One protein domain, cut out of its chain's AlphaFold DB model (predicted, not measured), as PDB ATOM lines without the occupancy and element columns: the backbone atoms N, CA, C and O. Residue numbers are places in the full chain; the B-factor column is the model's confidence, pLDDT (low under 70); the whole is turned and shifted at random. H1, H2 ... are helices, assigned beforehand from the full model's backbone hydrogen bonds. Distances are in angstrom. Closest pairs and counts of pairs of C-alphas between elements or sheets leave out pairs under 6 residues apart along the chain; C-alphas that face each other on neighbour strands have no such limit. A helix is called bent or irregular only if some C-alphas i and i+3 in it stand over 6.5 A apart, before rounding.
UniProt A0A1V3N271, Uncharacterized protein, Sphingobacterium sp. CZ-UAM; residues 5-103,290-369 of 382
ATOM      1  N   SER A   5     161.064 152.393 153.488       83.56
ATOM      2  CA  SER A   5     160.498 151.043 153.378       83.56
ATOM      3  C   SER A   5     161.516 149.969 153.770       83.56
ATOM      4  O   SER A   5     161.183 149.043 154.507       83.56
ATOM      5  N   GLN A   6     162.774 150.122 153.350       82.94
ATOM      6  CA  GLN A   6     163.851 149.210 153.740       82.94
ATOM      7  C   GLN A   6     164.216 149.350 155.227       82.94
ATOM      8  O   GLN A   6     164.395 148.341 155.908       82.94
ATOM      9  N   VAL A   7     164.259 150.577 155.765       86.19
ATOM     10  CA  VAL A   7     164.499 150.796 157.205       86.19
ATOM     11  C   VAL A   7     163.403 150.146 158.054       86.19
ATOM     12  O   VAL A   7     163.720 149.486 159.047       86.19
ATOM     13  N   LYS A   8     162.130 150.284 157.653       88.44
ATOM     14  CA  LYS A   8     161.001 149.599 158.300       88.44
ATOM     15  C   LYS A   8     161.216 148.096 158.343       88.44
ATOM     16  O   LYS A   8     161.130 147.518 159.418       88.44
ATOM     17  N   GLU A   9     161.556 147.484 157.215       87.38
ATOM     18  CA  GLU A   9     161.755 146.035 157.150       87.38
ATOM     19  C   GLU A   9     162.917 145.567 158.045       87.38
ATOM     20  O   GLU A   9     162.790 144.587 158.780       87.38
ATOM     21  N   CYS A  10     164.025 146.315 158.083       88.88
ATOM     22  CA  CYS A  10     165.167 146.003 158.948       88.88
ATOM     23  C   CYS A  10     164.846 146.108 160.452       88.88
ATOM     24  O   CYS A  10     165.340 145.304 161.257       88.88
ATOM     25  N   LEU A  11     164.047 147.107 160.843       89.38
ATOM     26  CA  LEU A  11     163.697 147.396 162.240       89.38
ATOM     27  C   LEU A  11     162.376 146.753 162.691       89.38
ATOM     28  O   LEU A  11     162.016 146.834 163.869       89.38
ATOM     29  N   LYS A  12     161.684 146.047 161.794       88.94
ATOM     30  CA  LYS A  12     160.466 145.304 162.103       88.94
ATOM     31  C   LYS A  12     160.731 144.218 163.149       88.94
ATOM     32  O   LYS A  12     161.732 143.493 163.093       88.94
ATOM     33  N   ASN A  13     159.807 144.093 164.101       88.50
ATOM     34  CA  ASN A  13     159.829 143.104 165.185       88.50
ATOM     35  C   ASN A  13     161.097 143.169 166.066       88.50
ATOM     36  O   ASN A  13     161.467 142.183 166.708       88.50
ATOM     37  N   GLN A  14     161.793 144.315 166.097       90.81
ATOM     38  CA  GLN A  14     162.907 144.522 167.028       90.81
ATOM     39  C   GLN A  14     162.412 144.749 168.452       90.81
ATOM     40  O   GLN A  14     163.070 144.309 169.383       90.81
ATOM     41  N   ILE A  15     161.259 145.387 168.626       92.50
ATOM     42  CA  ILE A  15     160.625 145.639 169.923       92.50
ATOM     43  C   ILE A  15     159.332 144.836 170.033       92.50
ATOM     44  O   ILE A  15     158.684 144.558 169.026       92.50
ATOM     45  N   GLY A  16     158.980 144.443 171.254       90.94
ATOM     46  CA  GLY A  16     157.805 143.618 171.518       90.94
ATOM     47  C   GLY A  16     156.950 144.157 172.653       90.94
ATOM     48  O   GLY A  16     157.315 145.120 173.322       90.94
ATOM     49  N   ILE A  17     155.817 143.517 172.912       91.44
ATOM     50  CA  ILE A  17     154.954 143.818 174.053       91.44
ATOM     51  C   ILE A  17     154.497 142.517 174.712       91.44
ATOM     52  O   ILE A  17     154.166 141.534 174.050       91.44
ATOM     53  N   ARG A  18     154.525 142.493 176.043       89.69
ATOM     54  CA  ARG A  18     154.098 141.342 176.838       89.69
ATOM     55  C   ARG A  18     152.579 141.271 176.861       89.69
ATOM     56  O   ARG A  18     151.910 142.300 176.913       89.69
ATOM     57  N   LYS A  19     152.046 140.050 176.879       90.31
ATOM     58  CA  LYS A  19     150.617 139.817 177.106       90.31
ATOM     59  C   LYS A  19     150.179 140.352 178.472       90.31
ATOM     60  O   LYS A  19     150.973 140.378 179.416       90.31
ATOM     61  N   SER A  20     148.907 140.727 178.565       87.62
ATOM     62  CA  SER A  20     148.278 140.996 179.853       87.62
ATOM     63  C   SER A  20     148.141 139.707 180.679       87.62
ATOM     64  O   SER A  20     148.121 138.597 180.136       87.62
ATOM     65  N   ALA A  21     148.068 139.867 182.000       84.31
ATOM     66  CA  ALA A  21     147.632 138.816 182.913       84.31
ATOM     67  C   ALA A  21     146.100 138.632 182.908       84.31
ATOM     68  O   ALA A  21     145.624 137.573 183.311       84.31
ATOM     69  N   ASP A  22     145.338 139.632 182.453       83.25
ATOM     70  CA  ASP A  22     143.886 139.558 182.307       83.25
ATOM     71  C   ASP A  22     143.517 138.785 181.033       83.25
ATOM     72  O   ASP A  22     143.877 139.157 179.914       83.25
ATOM     73  N   THR A  23     142.773 137.694 181.209       81.62
ATOM     74  CA  THR A  23     142.321 136.821 180.120       81.62
ATOM     75  C   THR A  23     141.239 137.451 179.248       81.62
ATOM     76  O   THR A  23     140.961 136.929 178.171       81.62
ATOM     77  N   ASN A  24     140.618 138.548 179.692       81.50
ATOM     78  CA  ASN A  24     139.582 139.256 178.938       81.50
ATOM     79  C   ASN A  24     140.155 140.247 177.916       81.50
ATOM     80  O   ASN A  24     139.400 140.851 177.153       81.50
ATOM     81  N   ILE A  25     141.477 140.434 177.902       83.88
ATOM     82  CA  ILE A  25     142.150 141.394 177.031       83.88
ATOM     83  C   ILE A  25     142.747 140.665 175.825       83.88
ATOM     84  O   ILE A  25     143.335 139.590 175.985       83.88
ATOM     85  N   PRO A  26     142.635 141.232 174.608       85.62
ATOM     86  CA  PRO A  26     143.201 140.616 173.422       85.62
ATOM     87  C   PRO A  26     144.701 140.365 173.571       85.62
ATOM     88  O   PRO A  26     145.471 141.220 174.010       85.62
ATOM     89  N   VAL A  27     145.119 139.170 173.167       87.88
ATOM     90  CA  VAL A  27     146.522 138.764 173.221       87.88
ATOM     91  C   VAL A  27     147.241 139.273 171.963       87.88
ATOM     92  O   VAL A  27     146.759 139.003 170.860       87.88
ATOM     93  N   PRO A  28     148.387 139.973 172.087       88.19
ATOM     94  CA  PRO A  28     149.199 140.377 170.939       88.19
ATOM     95  C   PRO A  28     149.671 139.173 170.111       88.19
ATOM     96  O   PRO A  28     149.786 138.060 170.625       88.19
ATOM     97  N   SER A  29     149.997 139.374 168.837       87.38
ATOM     98  CA  SER A  29     150.522 138.308 167.975       87.38
ATOM     99  C   SER A  29     151.825 137.701 168.521       87.38
ATOM    100  O   SER A  29     152.569 138.332 169.275       87.38
ATOM    101  N   ALA A  30     152.133 136.464 168.118       85.94
ATOM    102  CA  ALA A  30     153.368 135.790 168.529       85.94
ATOM    103  C   ALA A  30     154.635 136.565 168.115       85.94
ATOM    104  O   ALA A  30     155.633 136.522 168.834       85.94
ATOM    105  N   GLU A  31     154.584 137.298 166.998       85.00
ATOM    106  CA  GLU A  31     155.683 138.150 166.528       85.00
ATOM    107  C   GLU A  31     155.965 139.316 167.481       85.00
ATOM    108  O   GLU A  31     157.122 139.610 167.769       85.00
ATOM    109  N   LEU A  32     154.916 139.943 168.022       86.31
ATOM    110  CA  LEU A  32     155.045 141.045 168.979       86.31
ATOM    111  C   LEU A  32     155.424 140.557 170.382       86.31
ATOM    112  O   LEU A  32     156.020 141.306 171.151       86.31
ATOM    113  N   GLN A  33     155.110 139.309 170.732       89.31
ATOM    114  CA  GLN A  33     155.503 138.725 172.019       89.31
ATOM    115  C   GLN A  33     156.955 138.231 172.046       89.31
ATOM    116  O   GLN A  33     157.525 138.099 173.127       89.31
ATOM    117  N   ASN A  34     157.557 137.973 170.882       88.69
ATOM    118  CA  ASN A  34     158.912 137.434 170.760       88.69
ATOM    119  C   ASN A  34     159.813 138.387 169.956       88.69
ATOM    120  O   ASN A  34     160.180 138.079 168.817       88.69
ATOM    121  N   PRO A  35     160.174 139.556 170.520       90.75
ATOM    122  CA  PRO A  35     161.003 140.526 169.821       90.75
ATOM    123  C   PRO A  35     162.411 139.996 169.568       90.75
ATOM    124  O   PRO A  35     163.032 139.403 170.450       90.75
ATOM    125  N   LYS A  36     162.965 140.304 168.391       89.38
ATOM    126  CA  LYS A  36     164.316 139.872 167.992       89.38
ATOM    127  C   LYS A  36     165.418 140.402 168.914       89.38
ATOM    128  O   LYS A  36     166.457 139.763 169.038       89.38
ATOM    129  N   SER A  37     165.207 141.557 169.544       88.12
ATOM    130  CA  SER A  37     166.172 142.150 170.479       88.12
ATOM    131  C   SER A  37     166.006 141.688 171.931       88.12
ATOM    132  O   SER A  37     166.874 141.959 172.755       88.12
ATOM    133  N   GLY A  38     164.871 141.065 172.271       88.00
ATOM    134  CA  GLY A  38     164.473 140.809 173.658       88.00
ATOM    135  C   GLY A  38     163.940 142.029 174.431       88.00
ATOM    136  O   GLY A  38     163.568 141.879 175.595       88.00
ATOM    137  N   LEU A  39     163.871 143.223 173.825       90.19
ATOM    138  CA  LEU A  39     163.334 144.426 174.470       90.19
ATOM    139  C   LEU A  39     161.811 144.517 174.348       90.19
ATOM    140  O   LEU A  39     161.228 144.328 173.277       90.19
ATOM    141  N   PHE A  40     161.172 144.872 175.462       91.75
ATOM    142  CA  PHE A  40     159.722 144.986 175.571       91.75
ATOM    143  C   PHE A  40     159.305 146.426 175.858       91.75
ATOM    144  O   PHE A  40     159.860 147.079 176.732       91.75
ATOM    145  N   LEU A  41     158.250 146.905 175.207       90.69
ATOM    146  CA  LEU A  41     157.670 148.227 175.449       90.69
ATOM    147  C   LEU A  41     157.240 148.427 176.907       90.69
ATOM    148  O   LEU A  41     157.356 149.526 177.441       90.69
ATOM    149  N   ASN A  42     156.835 147.354 177.589       90.31
ATOM    150  CA  ASN A  42     156.462 147.406 179.004       90.31
ATOM    151  C   ASN A  42     157.619 147.817 179.926       90.31
ATOM    152  O   ASN A  42     157.364 148.283 181.032       90.31
ATOM    153  N   SER A  43     158.879 147.638 179.509       86.69
ATOM    154  CA  SER A  43     160.031 148.089 180.300       86.69
ATOM    155  C   SER A  43     160.355 149.567 180.098       86.69
ATOM    156  O   SER A  43     161.159 150.104 180.850       86.69
ATOM    157  N   VAL A  44     159.749 150.233 179.106       87.38
ATOM    158  CA  VAL A  44     159.950 151.669 178.859       87.38
ATOM    159  C   VAL A  44     159.229 152.496 179.920       87.38
ATOM    160  O   VAL A  44     159.803 153.431 180.472       87.38
ATOM    161  N   HIS A  45     157.972 152.160 180.215       89.25
ATOM    162  CA  HIS A  45     157.194 152.822 181.256       89.25
ATOM    163  C   HIS A  45     156.042 151.934 181.731       89.25
ATOM    164  O   HIS A  45     155.395 151.268 180.926       89.25
ATOM    165  N   ALA A  46     155.714 151.993 183.024       87.00
ATOM    166  CA  ALA A  46     154.662 151.166 183.627       87.00
ATOM    167  C   ALA A  46     153.254 151.422 183.049       87.00
ATOM    168  O   ALA A  46     152.405 150.536 183.070       87.00
ATOM    169  N   LEU A  47     153.001 152.624 182.517       86.75
ATOM    170  CA  LEU A  47     151.734 152.943 181.840       86.75
ATOM    171  C   LEU A  47     151.584 152.226 180.491       86.75
ATOM    172  O   LEU A  47     150.462 152.062 180.020       86.75
ATOM    173  N   ILE A  48     152.686 151.779 179.885       89.00
ATOM    174  CA  ILE A  48     152.685 151.086 178.597       89.00
ATOM    175  C   ILE A  48     152.417 149.600 178.864       89.00
ATOM    176  O   ILE A  48     153.310 148.750 178.848       89.00
ATOM    177  N   SER A  49     151.159 149.285 179.159       90.31
ATOM    178  CA  SER A  49     150.651 147.918 179.264       90.31
ATOM    179  C   SER A  49     149.567 147.681 178.221       90.31
ATOM    180  O   SER A  49     148.912 148.624 177.771       90.31
ATOM    181  N   VAL A  50     149.370 146.417 177.834       88.62
ATOM    182  CA  VAL A  50     148.293 146.052 176.901       88.62
ATOM    183  C   VAL A  50     146.939 146.463 177.478       88.62
ATOM    184  O   VAL A  50     146.086 146.915 176.727       88.62
ATOM    185  N   ASP A  51     146.770 146.412 178.802       87.56
ATOM    186  CA  ASP A  51     145.538 146.820 179.482       87.56
ATOM    187  C   ASP A  51     145.216 148.292 179.258       87.56
ATOM    188  O   ASP A  51     144.103 148.638 178.862       87.56
ATOM    189  N   ASN A  52     146.200 149.163 179.480       86.44
ATOM    190  CA  ASN A  52     146.014 150.602 179.341       86.44
ATOM    191  C   ASN A  52     145.826 150.985 177.871       86.44
ATOM    192  O   ASN A  52     144.953 151.791 177.557       86.44
ATOM    193  N   ILE A  53     146.601 150.378 176.966       86.88
ATOM    194  CA  ILE A  53     146.470 150.597 175.519       86.88
ATOM    195  C   ILE A  53     145.076 150.166 175.051       86.88
ATOM    196  O   ILE A  53     144.358 150.947 174.429       86.88
ATOM    197  N   TRP A  54     144.650 148.953 175.409       85.38
ATOM    198  CA  TRP A  54     143.347 148.422 175.024       85.38
ATOM    199  C   TRP A  54     142.190 149.232 175.612       85.38
ATOM    200  O   TRP A  54     141.218 149.526 174.913       85.38
ATOM    201  N   SER A  55     142.315 149.669 176.866       80.38
ATOM    202  CA  SER A  55     141.328 150.543 177.509       80.38
ATOM    203  C   SER A  55     141.182 151.866 176.756       80.38
ATOM    204  O   SER A  55     140.066 152.353 176.580       80.38
ATOM    205  N   MET A  56     142.274 152.420 176.215       77.19
ATOM    206  CA  MET A  56     142.181 153.612 175.371       77.19
ATOM    207  C   MET A  56     141.520 153.342 174.016       77.19
ATOM    208  O   MET A  56     140.732 154.158 173.523       77.19
ATOM    209  N   MET A  57     141.788 152.178 173.426       76.31
ATOM    210  CA  MET A  57     141.230 151.768 172.138       76.31
ATOM    211  C   MET A  57     139.743 151.392 172.197       76.31
ATOM    212  O   MET A  57     139.056 151.498 171.180       76.31
ATOM    213  N   THR A  58     139.212 151.014 173.359       72.00
ATOM    214  CA  THR A  58     137.822 150.536 173.508       72.00
ATOM    215  C   THR A  58     136.868 151.540 174.154       72.00
ATOM    216  O   THR A  58     135.654 151.411 174.004       72.00
ATOM    217  N   ALA A  59     137.381 152.595 174.792       53.56
ATOM    218  CA  ALA A  59     136.603 153.598 175.529       53.56
ATOM    219  C   ALA A  59     135.812 154.627 174.686       53.56
ATOM    220  O   ALA A  59     135.605 155.766 175.095       53.56
ATOM    221  N   ALA A  60     135.334 154.232 173.516       42.53
ATOM    222  CA  ALA A  60     134.200 154.862 172.855       42.53
ATOM    223  C   ALA A  60     133.465 153.711 172.181       42.53
ATOM    224  O   ALA A  60     134.038 153.097 171.287       42.53
ATOM    225  N   GLY A  61     132.269 153.358 172.662       46.44
ATOM    226  CA  GLY A  61     131.516 152.149 172.293       46.44
ATOM    227  C   GLY A  61     131.101 152.045 170.819       46.44
ATOM    228  O   GLY A  61     129.920 151.928 170.518       46.44
ATOM    229  N   SER A  62     132.041 152.105 169.880       48.44
ATOM    230  CA  SER A  62     131.853 152.040 168.433       48.44
ATOM    231  C   SER A  62     133.202 151.861 167.722       48.44
ATOM    232  O   SER A  62     133.538 152.645 166.837       48.44
ATOM    233  N   ILE A  63     133.979 150.812 168.023       54.41
ATOM    234  CA  ILE A  63     134.706 150.212 166.896       54.41
ATOM    235  C   ILE A  63     133.611 149.501 166.107       54.41
ATOM    236  O   ILE A  63     133.110 148.463 166.540       54.41
ATOM    237  N   LYS A  64     133.147 150.113 165.010       51.34
ATOM    238  CA  LYS A  64     132.296 149.412 164.048       51.34
ATOM    239  C   LYS A  64     133.143 148.270 163.501       51.34
ATOM    240  O   LYS A  64     133.997 148.490 162.650       51.34
ATOM    241  N   ARG A  65     132.970 147.081 164.074       61.19
ATOM    242  CA  ARG A  65     133.657 145.876 163.622       61.19
ATOM    243  C   ARG A  65     133.135 145.575 162.224       61.19
ATOM    244  O   ARG A  65     131.941 145.331 162.057       61.19
ATOM    245  N   GLU A  66     134.007 145.627 161.229       64.69
ATOM    246  CA  GLU A  66     133.698 144.996 159.953       64.69
ATOM    247  C   GLU A  66     133.559 143.483 160.172       64.69
ATOM    248  O   GLU A  66     134.179 142.903 161.072       64.69
ATOM    249  N   ASN A  67     132.701 142.835 159.382       64.31
ATOM    250  CA  ASN A  67     132.461 141.400 159.507       64.31
ATOM    251  C   ASN A  67     133.784 140.626 159.370       64.31
ATOM    252  O   ASN A  67     134.450 140.712 158.344       64.31
ATOM    253  N   GLY A  68     134.141 139.849 160.398       69.56
ATOM    254  CA  GLY A  68     135.353 139.020 160.420       69.56
ATOM    255  C   GLY A  68     136.573 139.637 161.119       69.56
ATOM    256  O   GLY A  68     137.568 138.937 161.289       69.56
ATOM    257  N   VAL A  69     136.509 140.893 161.580       77.75
ATOM    258  CA  VAL A  69     137.611 141.526 162.326       77.75
ATOM    259  C   VAL A  69     137.507 141.210 163.822       77.75
ATOM    260  O   VAL A  69     136.503 141.512 164.467       77.75
ATOM    261  N   THR A  70     138.558 140.607 164.386       82.00
ATOM    262  CA  THR A  70     138.643 140.284 165.822       82.00
ATOM    263  C   THR A  70     139.336 141.392 166.617       82.00
ATOM    264  O   THR A  70     140.169 142.128 166.087       82.00
ATOM    265  N   ASP A  71     139.055 141.480 167.918       82.56
ATOM    266  CA  ASP A  71     139.693 142.453 168.818       82.56
ATOM    267  C   ASP A  71     141.234 142.297 168.846       82.56
ATOM    268  O   ASP A  71     141.971 143.281 168.911       82.56
ATOM    269  N   THR A  72     141.737 141.068 168.681       84.31
ATOM    270  CA  THR A  72     143.169 140.781 168.503       84.31
ATOM    271  C   THR A  72     143.736 141.378 167.215       84.31
ATOM    272  O   THR A  72     144.855 141.887 167.226       84.31
ATOM    273  N   MET A  73     142.996 141.339 166.101       83.94
ATOM    274  CA  MET A  73     143.445 141.946 164.841       83.94
ATOM    275  C   MET A  73     143.573 143.461 164.975       83.94
ATOM    276  O   MET A  73     144.599 144.008 164.587       83.94
ATOM    277  N   ILE A  74     142.593 144.109 165.609       84.50
ATOM    278  CA  ILE A  74     142.596 145.559 165.839       84.50
ATOM    279  C   ILE A  74     143.790 145.980 166.705       84.50
ATOM    280  O   ILE A  74     144.496 146.933 166.374       84.50
ATOM    281  N   LEU A  75     144.047 145.260 167.803       87.00
ATOM    282  CA  LEU A  75     145.201 145.532 168.662       87.00
ATOM    283  C   LEU A  75     146.524 145.368 167.896       87.00
ATOM    284  O   LEU A  75     147.408 146.216 168.000       87.00
ATOM    285  N   ASN A  76     146.668 144.289 167.122       88.19
ATOM    286  CA  ASN A  76     147.888 144.026 166.360       88.19
ATOM    287  C   ASN A  76     148.120 145.057 165.254       88.19
ATOM    288  O   ASN A  76     149.259 145.474 165.050       88.19
ATOM    289  N   GLU A  77     147.066 145.476 164.559       88.44
ATOM    290  CA  GLU A  77     147.137 146.529 163.551       88.44
ATOM    291  C   GLU A  77     147.602 147.847 164.177       88.44
ATOM    292  O   GLU A  77     148.573 148.439 163.709       88.44
ATOM    293  N   TYR A  78     146.994 148.251 165.295       88.88
ATOM    294  CA  TYR A  78     147.403 149.445 166.031       88.88
ATOM    295  C   TYR A  78     148.875 149.392 166.459       88.88
ATOM    296  O   TYR A  78     149.642 150.307 166.156       88.88
ATOM    297  N   LEU A  79     149.298 148.297 167.104       90.00
ATOM    298  CA  LEU A  79     150.679 148.124 167.565       90.00
ATOM    299  C   LEU A  79     151.684 148.103 166.404       90.00
ATOM    300  O   LEU A  79     152.802 148.606 166.538       90.00
ATOM    301  N   THR A  80     151.293 147.546 165.259       89.44
ATOM    302  CA  THR A  80     152.124 147.519 164.049       89.44
ATOM    303  C   THR A  80     152.249 148.913 163.440       89.44
ATOM    304  O   THR A  80     153.357 149.333 163.106       89.44
ATOM    305  N   ASN A  81     151.146 149.657 163.340       90.06
ATOM    306  CA  ASN A  81     151.129 151.008 162.781       90.06
ATOM    307  C   ASN A  81     151.948 151.975 163.640       90.06
ATOM    308  O   ASN A  81     152.863 152.613 163.125       90.06
ATOM    309  N   ILE A  82     151.726 151.991 164.958       90.75
ATOM    310  CA  ILE A  82     152.470 152.885 165.855       90.75
ATOM    311  C   ILE A  82     153.969 152.561 165.878       90.75
ATOM    312  O   ILE A  82     154.797 153.469 165.926       90.75
ATOM    313  N   SER A  83     154.339 151.280 165.767       91.19
ATOM    314  CA  SER A  83     155.744 150.869 165.656       91.19
ATOM    315  C   SER A  83     156.359 151.313 164.324       91.19
ATOM    316  O   SER A  83     157.479 151.823 164.302       91.19
ATOM    317  N   ASN A  84     155.634 151.172 163.210       91.38
ATOM    318  CA  ASN A  84     156.082 151.626 161.891       91.38
ATOM    319  C   ASN A  84     156.272 153.146 161.837       91.38
ATOM    320  O   ASN A  84     157.246 153.626 161.249       91.38
ATOM    321  N   ASP A  85     155.369 153.896 162.461       92.38
ATOM    322  CA  ASP A  85     155.447 155.352 162.528       92.38
ATOM    323  C   ASP A  85     156.581 155.804 163.455       92.38
ATOM    324  O   ASP A  85     157.322 156.732 163.119       92.38
ATOM    325  N   ALA A  86     156.809 155.093 164.565       93.12
ATOM    326  CA  ALA A  86     157.956 155.319 165.438       93.12
ATOM    327  C   ALA A  86     159.292 155.085 164.714       93.12
ATOM    328  O   ALA A  86     160.218 155.879 164.887       93.12
ATOM    329  N   ILE A  87     159.390 154.057 163.859       92.88
ATOM    330  CA  ILE A  87     160.572 153.813 163.016       92.88
ATOM    331  C   ILE A  87     160.824 154.997 162.070       92.88
ATOM    332  O   ILE A  87     161.958 155.475 161.970       92.88
ATOM    333  N   ILE A  88     159.787 155.507 161.399       91.12
ATOM    334  CA  ILE A  88     159.921 156.666 160.501       91.12
ATOM    335  C   ILE A  88     160.346 157.911 161.288       91.12
ATOM    336  O   ILE A  88     161.288 158.602 160.899       91.12
ATOM    337  N   LYS A  89     159.676 158.200 162.410       92.81
ATOM    338  CA  LYS A  89     159.949 159.386 163.235       92.81
ATOM    339  C   LYS A  89     161.371 159.350 163.795       92.81
ATOM    340  O   LYS A  89     162.092 160.341 163.680       92.81
ATOM    341  N   LEU A  90     161.810 158.201 164.318       91.75
ATOM    342  CA  LEU A  90     163.168 158.021 164.832       91.75
ATOM    343  C   LEU A  90     164.218 158.134 163.724       91.75
ATOM    344  O   LEU A  90     165.198 158.855 163.891       91.75
ATOM    345  N   SER A  91     164.031 157.443 162.596       89.75
ATOM    346  CA  SER A  91     165.011 157.453 161.504       89.75
ATOM    347  C   SER A  91     165.187 158.850 160.908       89.75
ATOM    348  O   SER A  91     166.320 159.287 160.721       89.75
ATOM    349  N   ASN A  92     164.094 159.596 160.707       88.50
ATOM    350  CA  ASN A  92     164.145 160.990 160.265       88.50
ATOM    351  C   ASN A  92     164.830 161.893 161.296       88.50
ATOM    352  O   ASN A  92     165.634 162.750 160.932       88.50
ATOM    353  N   ARG A  93     164.556 161.693 162.590       88.56
ATOM    354  CA  ARG A  93     165.198 162.469 163.657       88.56
ATOM    355  C   ARG A  93     166.705 162.217 163.711       88.56
ATOM    356  O   ARG A  93     167.472 163.172 163.721       88.56
ATOM    357  N   ILE A  94     167.132 160.955 163.654       87.12
ATOM    358  CA  ILE A  94     168.553 160.577 163.582       87.12
ATOM    359  C   ILE A  94     169.197 161.154 162.319       87.12
ATOM    360  O   ILE A  94     170.300 161.691 162.393       87.12
ATOM    361  N   TYR A  95     168.508 161.087 161.178       83.56
ATOM    362  CA  TYR A  95     168.989 161.639 159.914       83.56
ATOM    363  C   TYR A  95     169.349 163.124 160.022       83.56
ATOM    364  O   TYR A  95     170.417 163.538 159.564       83.56
ATOM    365  N   VAL A  96     168.480 163.910 160.663       83.06
ATOM    366  CA  VAL A  96     168.683 165.348 160.873       83.06
ATOM    367  C   VAL A  96     169.728 165.612 161.959       83.06
ATOM    368  O   VAL A  96     170.690 166.336 161.711       83.06
ATOM    369  N   GLU A  97     169.583 165.019 163.146       81.31
ATOM    370  CA  GLU A  97     170.447 165.311 164.301       81.31
ATOM    371  C   GLU A  97     171.894 164.853 164.096       81.31
ATOM    372  O   GLU A  97     172.823 165.526 164.541       81.31
ATOM    373  N   LYS A  98     172.114 163.742 163.384       79.00
ATOM    374  CA  LYS A  98     173.462 163.254 163.046       79.00
ATOM    375  C   LYS A  98     174.028 163.888 161.777       79.00
ATOM    376  O   LYS A  98     175.086 163.466 161.320       79.00
ATOM    377  N   GLN A  99     173.341 164.887 161.212       72.00
ATOM    378  CA  GLN A  99     173.731 165.570 159.979       72.00
ATOM    379  C   GLN A  99     174.081 164.585 158.856       72.00
ATOM    380  O   GLN A  99     175.043 164.770 158.100       72.00
ATOM    381  N   LEU A 100     173.281 163.520 158.729       68.00
ATOM    382  CA  LEU A 100     173.487 162.507 157.698       68.00
ATOM    383  C   LEU A 100     173.282 163.080 156.288       68.00
ATOM    384  O   LEU A 100     173.762 162.513 155.309       68.00
ATOM    385  N   ASN A 101     172.654 164.253 156.186       62.47
ATOM    386  CA  ASN A 101     172.608 165.070 154.978       62.47
ATOM    387  C   ASN A 101     174.006 165.421 154.423       62.47
ATOM    388  O   ASN A 101     174.176 165.555 153.214       62.47
ATOM    389  N   THR A 102     175.024 165.531 155.283       63.50
ATOM    390  CA  THR A 102     176.414 165.762 154.854       63.50
ATOM    391  C   THR A 102     177.002 164.540 154.142       63.50
ATOM    392  O   THR A 102     177.842 164.696 153.255       63.50
ATOM    393  N   TYR A 103     176.524 163.346 154.500       61.09
ATOM    394  CA  TYR A 103     176.916 162.048 153.938       61.09
ATOM    395  C   TYR A 103     176.023 161.629 152.759       61.09
ATOM    396  O   TYR A 103     176.387 160.775 151.960       61.09
ATOM    397  N   SER A 290     171.580 151.219 154.508       76.81
ATOM    398  CA  SER A 290     172.418 150.122 155.006       76.81
ATOM    399  C   SER A 290     172.948 150.398 156.419       76.81
ATOM    400  O   SER A 290     172.962 149.496 157.256       76.81
ATOM    401  N   ILE A 291     173.268 151.655 156.743       81.75
ATOM    402  CA  ILE A 291     173.766 152.063 158.065       81.75
ATOM    403  C   ILE A 291     172.735 151.789 159.159       81.75
ATOM    404  O   ILE A 291     173.092 151.266 160.216       81.75
ATOM    405  N   PHE A 292     171.458 152.100 158.916       85.19
ATOM    406  CA  PHE A 292     170.384 151.838 159.878       85.19
ATOM    407  C   PHE A 292     170.198 150.335 160.107       85.19
ATOM    408  O   PHE A 292     170.021 149.896 161.244       85.19
ATOM    409  N   CYS A 293     170.283 149.539 159.039       86.06
ATOM    410  CA  CYS A 293     170.137 148.087 159.111       86.06
ATOM    411  C   CYS A 293     171.317 147.417 159.839       86.06
ATOM    412  O   CYS A 293     171.098 146.559 160.699       86.06
ATOM    413  N   SER A 294     172.554 147.835 159.555       84.19
ATOM    414  CA  SER A 294     173.770 147.316 160.197       84.19
ATOM    415  C   SER A 294     173.847 147.696 161.679       84.19
ATOM    416  O   SER A 294     174.191 146.873 162.528       84.19
ATOM    417  N   ASN A 295     173.433 148.917 162.021       85.56
ATOM    418  CA  ASN A 295     173.482 149.442 163.387       85.56
ATOM    419  C   ASN A 295     172.173 149.241 164.170       85.56
ATOM    420  O   ASN A 295     171.977 149.873 165.207       85.56
ATOM    421  N   LYS A 296     171.280 148.342 163.728       89.19
ATOM    422  CA  LYS A 296     169.948 148.141 164.333       89.19
ATOM    423  C   LYS A 296     169.970 147.976 165.854       89.19
ATOM    424  O   LYS A 296     169.101 148.510 166.529       89.19
ATOM    425  N   HIS A 297     170.983 147.292 166.391       86.69
ATOM    426  CA  HIS A 297     171.146 147.030 167.824       86.69
ATOM    427  C   HIS A 297     171.327 148.314 168.654       86.69
ATOM    428  O   HIS A 297     170.814 148.389 169.766       86.69
ATOM    429  N   LEU A 298     171.974 149.344 168.097       88.62
ATOM    430  CA  LEU A 298     172.135 150.658 168.733       88.62
ATOM    431  C   LEU A 298     170.832 151.466 168.727       88.62
ATOM    432  O   LEU A 298     170.656 152.374 169.535       88.62
ATOM    433  N   LEU A 299     169.920 151.148 167.805       90.75
ATOM    434  CA  LEU A 299     168.678 151.889 167.597       90.75
ATOM    435  C   LEU A 299     167.513 151.349 168.427       90.75
ATOM    436  O   LEU A 299     166.558 152.084 168.657       90.75
ATOM    437  N   VAL A 300     167.563 150.086 168.871       91.56
ATOM    438  CA  VAL A 300     166.392 149.416 169.462       91.56
ATOM    439  C   VAL A 300     165.895 150.105 170.729       91.56
ATOM    440  O   VAL A 300     164.691 150.284 170.894       91.56
ATOM    441  N   ASP A 301     166.799 150.520 171.612       91.62
ATOM    442  CA  ASP A 301     166.416 151.173 172.865       91.62
ATOM    443  C   ASP A 301     165.786 152.558 172.615       91.62
ATOM    444  O   ASP A 301     164.743 152.895 173.178       91.62
ATOM    445  N   ALA A 302     166.351 153.331 171.682       92.75
ATOM    446  CA  ALA A 302     165.760 154.591 171.238       92.75
ATOM    447  C   ALA A 302     164.407 154.375 170.536       92.75
ATOM    448  O   ALA A 302     163.481 155.160 170.736       92.75
ATOM    449  N   LEU A 303     164.259 153.293 169.766       93.62
ATOM    450  CA  LEU A 303     163.008 152.918 169.105       93.62
ATOM    451  C   LEU A 303     161.921 152.537 170.111       93.62
ATOM    452  O   LEU A 303     160.786 152.998 169.982       93.62
ATOM    453  N   ALA A 304     162.257 151.752 171.136       93.06
ATOM    454  CA  ALA A 304     161.334 151.414 172.213       93.06
ATOM    455  C   ALA A 304     160.857 152.683 172.937       93.06
ATOM    456  O   ALA A 304     159.657 152.863 173.148       93.06
ATOM    457  N   THR A 305     161.775 153.604 173.249       93.06
ATOM    458  CA  THR A 305     161.432 154.889 173.874       93.06
ATOM    459  C   THR A 305     160.591 155.779 172.957       93.06
ATOM    460  O   THR A 305     159.593 156.322 173.419       93.06
ATOM    461  N   GLN A 306     160.914 155.887 171.663       94.25
ATOM    462  CA  GLN A 306     160.121 156.653 170.692       94.25
ATOM    463  C   GLN A 306     158.697 156.103 170.557       94.25
ATOM    464  O   GLN A 306     157.743 156.880 170.533       94.25
ATOM    465  N   THR A 307     158.555 154.778 170.505       93.62
ATOM    466  CA  THR A 307     157.249 154.106 170.445       93.62
ATOM    467  C   THR A 307     156.464 154.343 171.734       93.62
ATOM    468  O   THR A 307     155.288 154.690 171.693       93.62
ATOM    469  N   GLY A 308     157.125 154.235 172.892       92.06
ATOM    470  CA  GLY A 308     156.511 154.513 174.186       92.06
ATOM    471  C   GLY A 308     156.042 155.960 174.340       92.06
ATOM    472  O   GLY A 308     154.943 156.188 174.835       92.06
ATOM    473  N   ILE A 309     156.830 156.931 173.865       92.56
ATOM    474  CA  ILE A 309     156.429 158.344 173.814       92.56
ATOM    475  C   ILE A 309     155.168 158.509 172.972       92.56
ATOM    476  O   ILE A 309     154.240 159.154 173.435       92.56
ATOM    477  N   MET A 310     155.103 157.905 171.783       92.31
ATOM    478  CA  MET A 310     153.930 158.029 170.912       92.31
ATOM    479  C   MET A 310     152.672 157.435 171.552       92.31
ATOM    480  O   MET A 310     151.622 158.070 171.534       92.31
ATOM    481  N   ILE A 311     152.789 156.272 172.204       90.50
ATOM    482  CA  ILE A 311     151.679 155.675 172.963       90.50
ATOM    483  C   ILE A 311     151.224 156.622 174.084       90.50
ATOM    484  O   ILE A 311     150.029 156.840 174.271       90.50
ATOM    485  N   LEU A 312     152.161 157.213 174.833       89.62
ATOM    486  CA  LEU A 312     151.832 158.151 175.908       89.62
ATOM    487  C   LEU A 312     151.259 159.474 175.390       89.62
ATOM    488  O   LEU A 312     150.367 160.020 176.029       89.62
ATOM    489  N   GLU A 313     151.725 159.980 174.247       89.12
ATOM    490  CA  GLU A 313     151.169 161.160 173.577       89.12
ATOM    491  C   GLU A 313     149.708 160.911 173.180       89.12
ATOM    492  O   GLU A 313     148.856 161.769 173.418       89.12
ATOM    493  N   GLU A 314     149.386 159.730 172.649       87.31
ATOM    494  CA  GLU A 314     148.005 159.347 172.347       87.31
ATOM    495  C   GLU A 314     147.153 159.180 173.612       87.31
ATOM    496  O   GLU A 314     146.010 159.639 173.648       87.31
ATOM    497  N   MET A 315     147.698 158.577 174.677       84.88
ATOM    498  CA  MET A 315     147.015 158.471 175.976       84.88
ATOM    499  C   MET A 315     146.735 159.850 176.588       84.88
ATOM    500  O   MET A 315     145.647 160.089 177.112       84.88
ATOM    501  N   ALA A 316     147.704 160.763 176.511       84.00
ATOM    502  CA  ALA A 316     147.604 162.115 177.043       84.00
ATOM    503  C   ALA A 316     146.558 162.945 176.285       84.00
ATOM    504  O   ALA A 316     145.740 163.615 176.915       84.00
ATOM    505  N   ASN A 317     146.540 162.850 174.951       81.56
ATOM    506  CA  ASN A 317     145.709 163.683 174.075       81.56
ATOM    507  C   ASN A 317     144.404 163.016 173.606       81.56
ATOM    508  O   ASN A 317     143.703 163.561 172.752       81.56
ATOM    509  N   SER A 318     144.048 161.846 174.137       74.75
ATOM    510  CA  SER A 318     142.827 161.150 173.728       74.75
ATOM    511  C   SER A 318     141.568 161.983 174.009       74.75
ATOM    512  O   SER A 318     141.323 162.422 175.134       74.75
ATOM    513  N   SER A 319     140.703 162.155 173.007       64.88
ATOM    514  CA  SER A 319     139.408 162.842 173.145       64.88
ATOM    515  C   SER A 319     138.293 161.953 173.714       64.88
ATOM    516  O   SER A 319     137.194 162.438 173.968       64.88
ATOM    517  N   ARG A 320     138.564 160.665 173.959       65.19
ATOM    518  CA  ARG A 320     137.573 159.672 174.414       65.19
ATOM    519  C   ARG A 320     137.196 159.888 175.879       65.19
ATOM    520  O   ARG A 320     138.064 160.245 176.673       65.19
ATOM    521  N   ASP A 321     135.925 159.724 176.234       59.41
ATOM    522  CA  ASP A 321     135.398 160.108 177.551       59.41
ATOM    523  C   ASP A 321     135.117 158.885 178.440       59.41
ATOM    524  O   ASP A 321     134.226 158.087 178.148       59.41
ATOM    525  N   ASN A 322     135.905 158.721 179.511       63.09
ATOM    526  CA  ASN A 322     135.620 157.822 180.633       63.09
ATOM    527  C   ASN A 322     136.403 158.247 181.904       63.09
ATOM    528  O   ASN A 322     137.354 159.029 181.842       63.09
ATOM    529  N   GLN A 323     136.031 157.722 183.080       64.69
ATOM    530  CA  GLN A 323     136.693 158.073 184.351       64.69
ATOM    531  C   GLN A 323     138.172 157.647 184.414       64.69
ATOM    532  O   GLN A 323     138.992 158.370 184.979       64.69
ATOM    533  N   GLN A 324     138.540 156.509 183.813       66.56
ATOM    534  CA  GLN A 324     139.929 156.026 183.792       66.56
ATOM    535  C   GLN A 324     140.848 156.913 182.930       66.56
ATOM    536  O   GLN A 324     142.035 157.043 183.231       66.56
ATOM    537  N   LYS A 325     140.306 157.593 181.914       69.56
ATOM    538  CA  LYS A 325     141.023 158.460 180.974       69.56
ATOM    539  C   LYS A 325     141.567 159.708 181.644       69.56
ATOM    540  O   LYS A 325     142.716 160.047 181.397       69.56
ATOM    541  N   ASN A 326     140.806 160.364 182.520       71.00
ATOM    542  CA  ASN A 326     141.300 161.569 183.198       71.00
ATOM    543  C   ASN A 326     142.533 161.257 184.057       71.00
ATOM    544  O   ASN A 326     143.509 162.005 184.041       71.00
ATOM    545  N   THR A 327     142.540 160.106 184.734       77.62
ATOM    546  CA  THR A 327     143.701 159.644 185.503       77.62
ATOM    547  C   THR A 327     144.856 159.189 184.605       77.62
ATOM    548  O   THR A 327     146.008 159.506 184.899       77.62
ATOM    549  N   LEU A 328     144.586 158.454 183.519       79.69
ATOM    550  CA  LEU A 328     145.623 157.992 182.587       79.69
ATOM    551  C   LEU A 328     146.276 159.149 181.822       79.69
ATOM    552  O   LEU A 328     147.498 159.190 181.731       79.69
ATOM    553  N   SER A 329     145.489 160.114 181.346       80.94
ATOM    554  CA  SER A 329     145.964 161.302 180.629       80.94
ATOM    555  C   SER A 329     146.875 162.160 181.514       80.94
ATOM    556  O   SER A 329     147.991 162.481 181.109       80.94
ATOM    557  N   GLN A 330     146.482 162.434 182.767       81.75
ATOM    558  CA  GLN A 330     147.332 163.163 183.722       81.75
ATOM    559  C   GLN A 330     148.654 162.434 184.001       81.75
ATOM    560  O   GLN A 330     149.724 163.045 183.965       81.75
ATOM    561  N   LYS A 331     148.603 161.114 184.231       84.56
ATOM    562  CA  LYS A 331     149.809 160.297 184.435       84.56
ATOM    563  C   LYS A 331     150.695 160.245 183.185       84.56
ATOM    564  O   LYS A 331     151.915 160.199 183.318       84.56
ATOM    565  N   ALA A 332     150.105 160.265 181.990       84.00
ATOM    566  CA  ALA A 332     150.835 160.276 180.728       84.00
ATOM    567  C   ALA A 332     151.555 161.614 180.493       84.00
ATOM    568  O   ALA A 332     152.748 161.600 180.194       84.00
ATOM    569  N   PHE A 333     150.893 162.758 180.721       84.19
ATOM    570  CA  PHE A 333     151.551 164.074 180.678       84.19
ATOM    571  C   PHE A 333     152.732 164.149 181.650       84.19
ATOM    572  O   PHE A 333     153.817 164.601 181.278       84.19
ATOM    573  N   TYR A 334     152.548 163.633 182.867       84.31
ATOM    574  CA  TYR A 334     153.612 163.568 183.862       84.31
ATOM    575  C   TYR A 334     154.801 162.712 183.393       84.31
ATOM    576  O   TYR A 334     155.948 163.133 183.516       84.31
ATOM    577  N   ALA A 335     154.548 161.541 182.803       84.25
ATOM    578  CA  ALA A 335     155.596 160.647 182.303       84.25
ATOM    579  C   ALA A 335     156.402 161.232 181.121       84.25
ATOM    580  O   ALA A 335     157.581 160.900 180.951       84.25
ATOM    581  N   LEU A 336     155.787 162.096 180.308       84.56
ATOM    582  CA  LEU A 336     156.422 162.704 179.135       84.56
ATOM    583  C   LEU A 336     157.408 163.826 179.502       84.56
ATOM    584  O   LEU A 336     158.545 163.800 179.024       84.56
ATOM    585  N   ASP A 337     156.989 164.781 180.340       78.69
ATOM    586  CA  ASP A 337     157.731 166.034 180.604       78.69
ATOM    587  C   ASP A 337     158.515 166.025 181.932       78.69
ATOM    588  O   ASP A 337     159.445 166.805 182.090       78.69
ATOM    589  N   ASN A 338     158.136 165.148 182.871       66.06
ATOM    590  CA  ASN A 338     158.503 165.126 184.294       66.06
ATOM    591  C   ASN A 338     159.546 166.168 184.773       66.06
ATOM    592  O   ASN A 338     160.753 165.966 184.646       66.06
ATOM    593  N   LYS A 339     159.068 167.269 185.378       56.28
ATOM    594  CA  LYS A 339     159.894 168.362 185.938       56.28
ATOM    595  C   LYS A 339     159.932 168.417 187.469       56.28
ATOM    596  O   LYS A 339     160.733 169.164 188.017       56.28
ATOM    597  N   GLU A 340     159.094 167.653 188.174       53.69
ATOM    598  CA  GLU A 340     158.898 167.853 189.624       53.69
ATOM    599  C   GLU A 340     159.903 167.098 190.505       53.69
ATOM    600  O   GLU A 340     160.242 167.574 191.583       53.69
ATOM    601  N   ASN A 341     160.438 165.960 190.046       58.72
ATOM    602  CA  ASN A 341     161.317 165.098 190.856       58.72
ATOM    603  C   ASN A 341     162.788 165.080 190.399       58.72
ATOM    604  O   ASN A 341     163.528 164.173 190.778       58.72
ATOM    605  N   ASN A 342     163.218 166.016 189.542       60.31
ATOM    606  CA  ASN A 342     164.522 165.989 188.847       60.31
ATOM    607  C   ASN A 342     164.805 164.697 188.042       60.31
ATOM    608  O   ASN A 342     165.906 164.514 187.522       60.31
ATOM    609  N   ALA A 343     163.827 163.796 187.920       65.50
ATOM    610  CA  ALA A 343     163.900 162.617 187.074       65.50
ATOM    611  C   ALA A 343     163.621 163.031 185.630       65.50
ATOM    612  O   ALA A 343     162.651 163.728 185.357       65.50
ATOM    613  N   THR A 344     164.464 162.603 184.695       73.12
ATOM    614  CA  THR A 344     164.330 162.981 183.287       73.12
ATOM    615  C   THR A 344     163.087 162.334 182.675       73.12
ATOM    616  O   THR A 344     162.973 161.106 182.663       73.12
ATOM    617  N   GLY A 345     162.169 163.148 182.144       83.12
ATOM    618  CA  GLY A 345     161.018 162.672 181.372       83.12
ATOM    619  C   GLY A 345     161.435 161.883 180.125       83.12
ATOM    620  O   GLY A 345     162.556 162.030 179.623       83.12
ATOM    621  N   LEU A 346     160.532 161.044 179.604       85.50
ATOM    622  CA  LEU A 346     160.822 160.163 178.462       85.50
ATOM    623  C   LEU A 346     161.302 160.928 177.222       85.50
ATOM    624  O   LEU A 346     162.176 160.434 176.511       85.50
ATOM    625  N   LEU A 347     160.799 162.148 176.993       87.44
ATOM    626  CA  LEU A 347     161.254 163.010 175.895       87.44
ATOM    627  C   LEU A 347     162.751 163.336 176.004       87.44
ATOM    628  O   LEU A 347     163.491 163.202 175.028       87.44
ATOM    629  N   SER A 348     163.215 163.691 177.205       86.31
ATOM    630  CA  SER A 348     164.628 163.987 177.456       86.31
ATOM    631  C   SER A 348     165.493 162.724 177.408       86.31
ATOM    632  O   SER A 348     166.605 162.753 176.880       86.31
ATOM    633  N   GLN A 349     164.973 161.587 177.879       87.88
ATOM    634  CA  GLN A 349     165.664 160.301 177.745       87.88
ATOM    635  C   GLN A 349     165.867 159.924 176.274       87.88
ATOM    636  O   GLN A 349     166.957 159.495 175.900       87.88
ATOM    637  N   LEU A 350     164.855 160.120 175.420       89.81
ATOM    638  CA  LEU A 350     164.982 159.877 173.983       89.81
ATOM    639  C   LEU A 350     166.070 160.761 173.359       89.81
ATOM    640  O   LEU A 350     166.893 160.265 172.597       89.81
ATOM    641  N   GLU A 351     166.109 162.048 173.706       88.56
ATOM    642  CA  GLU A 351     167.152 162.967 173.237       88.56
ATOM    643  C   GLU A 351     168.556 162.516 173.628       88.56
ATOM    644  O   GLU A 351     169.471 162.532 172.806       88.56
ATOM    645  N   GLN A 352     168.738 162.090 174.877       87.88
ATOM    646  CA  GLN A 352     170.021 161.573 175.347       87.88
ATOM    647  C   GLN A 352     170.412 160.295 174.602       87.88
ATOM    648  O   GLN A 352     171.551 160.181 174.146       87.88
ATOM    649  N   LYS A 353     169.465 159.369 174.403       89.50
ATOM    650  CA  LYS A 353     169.692 158.140 173.633       89.50
ATOM    651  C   LYS A 353     170.122 158.458 172.204       89.50
ATOM    652  O   LYS A 353     171.147 157.951 171.759       89.50
ATOM    653  N   ILE A 354     169.422 159.358 171.509       88.25
ATOM    654  CA  ILE A 354     169.775 159.751 170.136       88.25
ATOM    655  C   ILE A 354     171.160 160.409 170.078       88.25
ATOM    656  O   ILE A 354     171.957 160.101 169.188       88.25
ATOM    657  N   LYS A 355     171.505 161.257 171.055       86.12
ATOM    658  CA  LYS A 355     172.836 161.878 171.135       86.12
ATOM    659  C   LYS A 355     173.957 160.846 171.236       86.12
ATOM    660  O   LYS A 355     174.964 161.013 170.554       86.12
ATOM    661  N   VAL A 356     173.770 159.771 172.000       86.44
ATOM    662  CA  VAL A 356     174.800 158.740 172.219       86.44
ATOM    663  C   VAL A 356     174.930 157.752 171.052       86.44
ATOM    664  O   VAL A 356     175.997 157.170 170.882       86.44
ATOM    665  N   ILE A 357     173.907 157.592 170.201       86.62
ATOM    666  CA  ILE A 357     173.982 156.703 169.026       86.62
ATOM    667  C   ILE A 357     175.149 157.125 168.124       86.62
ATOM    668  O   ILE A 357     175.115 158.188 167.501       86.62
ATOM    669  N   ASN A 358     176.176 156.285 168.034       82.38
ATOM    670  CA  ASN A 358     177.287 156.471 167.112       82.38
ATOM    671  C   ASN A 358     177.157 155.446 165.988       82.38
ATOM    672  O   ASN A 358     177.304 154.251 166.223       82.38
ATOM    673  N   LEU A 359     176.801 155.916 164.795       82.25
ATOM    674  CA  LEU A 359     176.611 155.045 163.643       82.25
ATOM    675  C   LEU A 359     177.969 154.719 163.027       82.25
ATOM    676  O   LEU A 359     178.786 155.615 162.820       82.25
ATOM    677  N   ASP A 360     178.195 153.448 162.711       76.06
ATOM    678  CA  ASP A 360     179.364 153.053 161.934       76.06
ATOM    679  C   ASP A 360     179.156 153.388 160.449       76.06
ATOM    680  O   ASP A 360     178.217 152.901 159.815       76.06
ATOM    681  N   PHE A 361     180.038 154.235 159.913       72.94
ATOM    682  CA  PHE A 361     180.075 154.655 158.509       72.94
ATOM    683  C   PHE A 361     181.166 153.935 157.709       72.94
ATOM    684  O   PHE A 361     181.302 154.192 156.516       72.94
ATOM    685  N   GLY A 362     181.959 153.057 158.336       65.06
ATOM    686  CA  GLY A 362     183.098 152.394 157.700       65.06
ATOM    687  C   GLY A 362     182.718 151.511 156.511       65.06
ATOM    688  O   GLY A 362     183.552 151.263 155.645       65.06
ATOM    689  N   SER A 363     181.457 151.077 156.433       64.50
ATOM    690  CA  SER A 363     180.938 150.316 155.298       64.50
ATOM    691  C   SER A 363     180.576 151.174 154.084       64.50
ATOM    692  O   SER A 363     180.357 150.603 153.023       64.50
ATOM    693  N   LEU A 364     180.490 152.504 154.217       70.88
ATOM    694  CA  LEU A 364     180.117 153.371 153.103       70.88
ATOM    695  C   LEU A 364     181.239 153.483 152.073       70.88
ATOM    696  O   LEU A 364     182.415 153.650 152.406       70.88
ATOM    697  N   ASN A 365     180.853 153.524 150.800       69.12
ATOM    698  CA  ASN A 365     181.766 153.882 149.719       69.12
ATOM    699  C   ASN A 365     182.470 155.227 150.000       69.12
ATOM    700  O   ASN A 365     181.835 156.204 150.398       69.12
ATOM    701  N   THR A 366     183.774 155.313 149.712       70.44
ATOM    702  CA  THR A 366     184.582 156.539 149.839       70.44
ATOM    703  C   THR A 366     183.969 157.743 149.119       70.44
ATOM    704  O   THR A 366     184.152 158.869 149.564       70.44
ATOM    705  N   ALA A 367     183.216 157.529 148.034       70.00
ATOM    706  CA  ALA A 367     182.494 158.596 147.337       70.00
ATOM    707  C   ALA A 367     181.384 159.256 148.186       70.00
ATOM    708  O   ALA A 367     181.009 160.394 147.921       70.00
ATOM    709  N   CYS A 368     180.879 158.543 149.195       69.25
ATOM    710  CA  CYS A 368     179.830 158.978 150.115       69.25
ATOM    711  C   CYS A 368     180.363 159.471 151.462       69.25
ATOM    712  O   CYS A 368     179.629 160.097 152.229       69.25
ATOM    713  N   LEU A 369     181.638 159.217 151.758       70.12
ATOM    714  CA  LEU A 369     182.279 159.760 152.946       70.12
ATOM    715  C   LEU A 369     182.582 161.251 152.731       70.12
ATOM    716  O   LEU A 369     183.029 161.647 151.651       70.12
TER     717      LEU A 369
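Overview. This is residues 5 to 103 and 290 to 369 of the 382 residues of an uncharacterized protein of Sphingobacterium sp. CZ-UAM (UniProt A0A1V3N271). One long helix, H6, runs through the core; the longer H4 crosses it on one side, while H7 and H8 follow each other end to end along another. H1 and H5 meet near the first residues of H6, H3 packs on its later part, and H2, which touches no helix, sits between two long unnamed stretches, residues 12 to 29 and 34 to 49. The printed part has 179 residues with eight named helices, H1 to H8 in chain order, and no named strand: its class is all helix. It is compact, with a radius of gyration of the C-alphas of 17.8 A and spans of 58 by 44 by 25 A.

Arrangement. H1, residues 5 to 11, touches residues 84 to 91 alone of H4, residues 71 to 97, about perpendicular at 78 degrees; the closest C-alphas, of Lys 8 and Ile 87, are 6.3 A apart. H2, residues 30 to 33, is apart from H1. H3, residues 50 to 58, only just touches H6, residues 296 to 317, with 3 pairs of C-alphas within 8 A, the closest those of Met 56 and Met 315 at 6.9 A. H6 is the hub, touching five helices. H4 touches it at a steep tilt of 64 degrees, opposite ways, with the C-alphas of Ala 86 and Thr 307 closest at 5.2 A. H5, residues 290 to 294, touches H1, the C-alphas of Cys 10 and Cys 293 being closest at 5.4 A. H6 and H7, residues 323 to 337, form a helical hairpin; their closest C-alphas, of Ala 316 and Ser 329, are 4.0 A apart. H8, residues 346 to 356, touches H6 at a shallow tilt of 20 degrees, opposite ways, with the C-alphas of Ala 302 and Lys 353 closest at 5.8 A. H6, H7 and H8 make a bundle, a group of helices that touch one another. Every O i to N i+4 pair is within hydrogen-bond range in H1, H3, H4, H5 and H8, against 16 of 18 in H6 and 10 of 11 in H7; H2 is too short for one.

Along the chain. H1 begins at C-alpha 5, (160.498, 151.043, 153.378), and is 10.1 A long; H2 is 5.0 A, H3 11.9 A, H4 38.6 A and H5 6.1 A. H6, 30.4 A, is irregular, with C-alphas 298 and 301 7.1 A apart, and has a kink of 27 degrees near residue 303. H7 is 22.8 A and H8 15.4 A, ending at C-alpha 356, (174.800, 158.740, 172.219).

Size, cuts and confidence. The C-alphas farthest apart, of Gln 323 and Thr 366, are 59.0 A apart. Residues 104 to 289 are not printed, and C-alphas 103 and 290 are 12.8 A apart across the cut. The links H1 to H2, H2 to H3 and H3 to H4 are long. Mean pLDDT of the printed part is 81.7; 31 residues are under 70, among them residues 59 to 68 and 319 to 325.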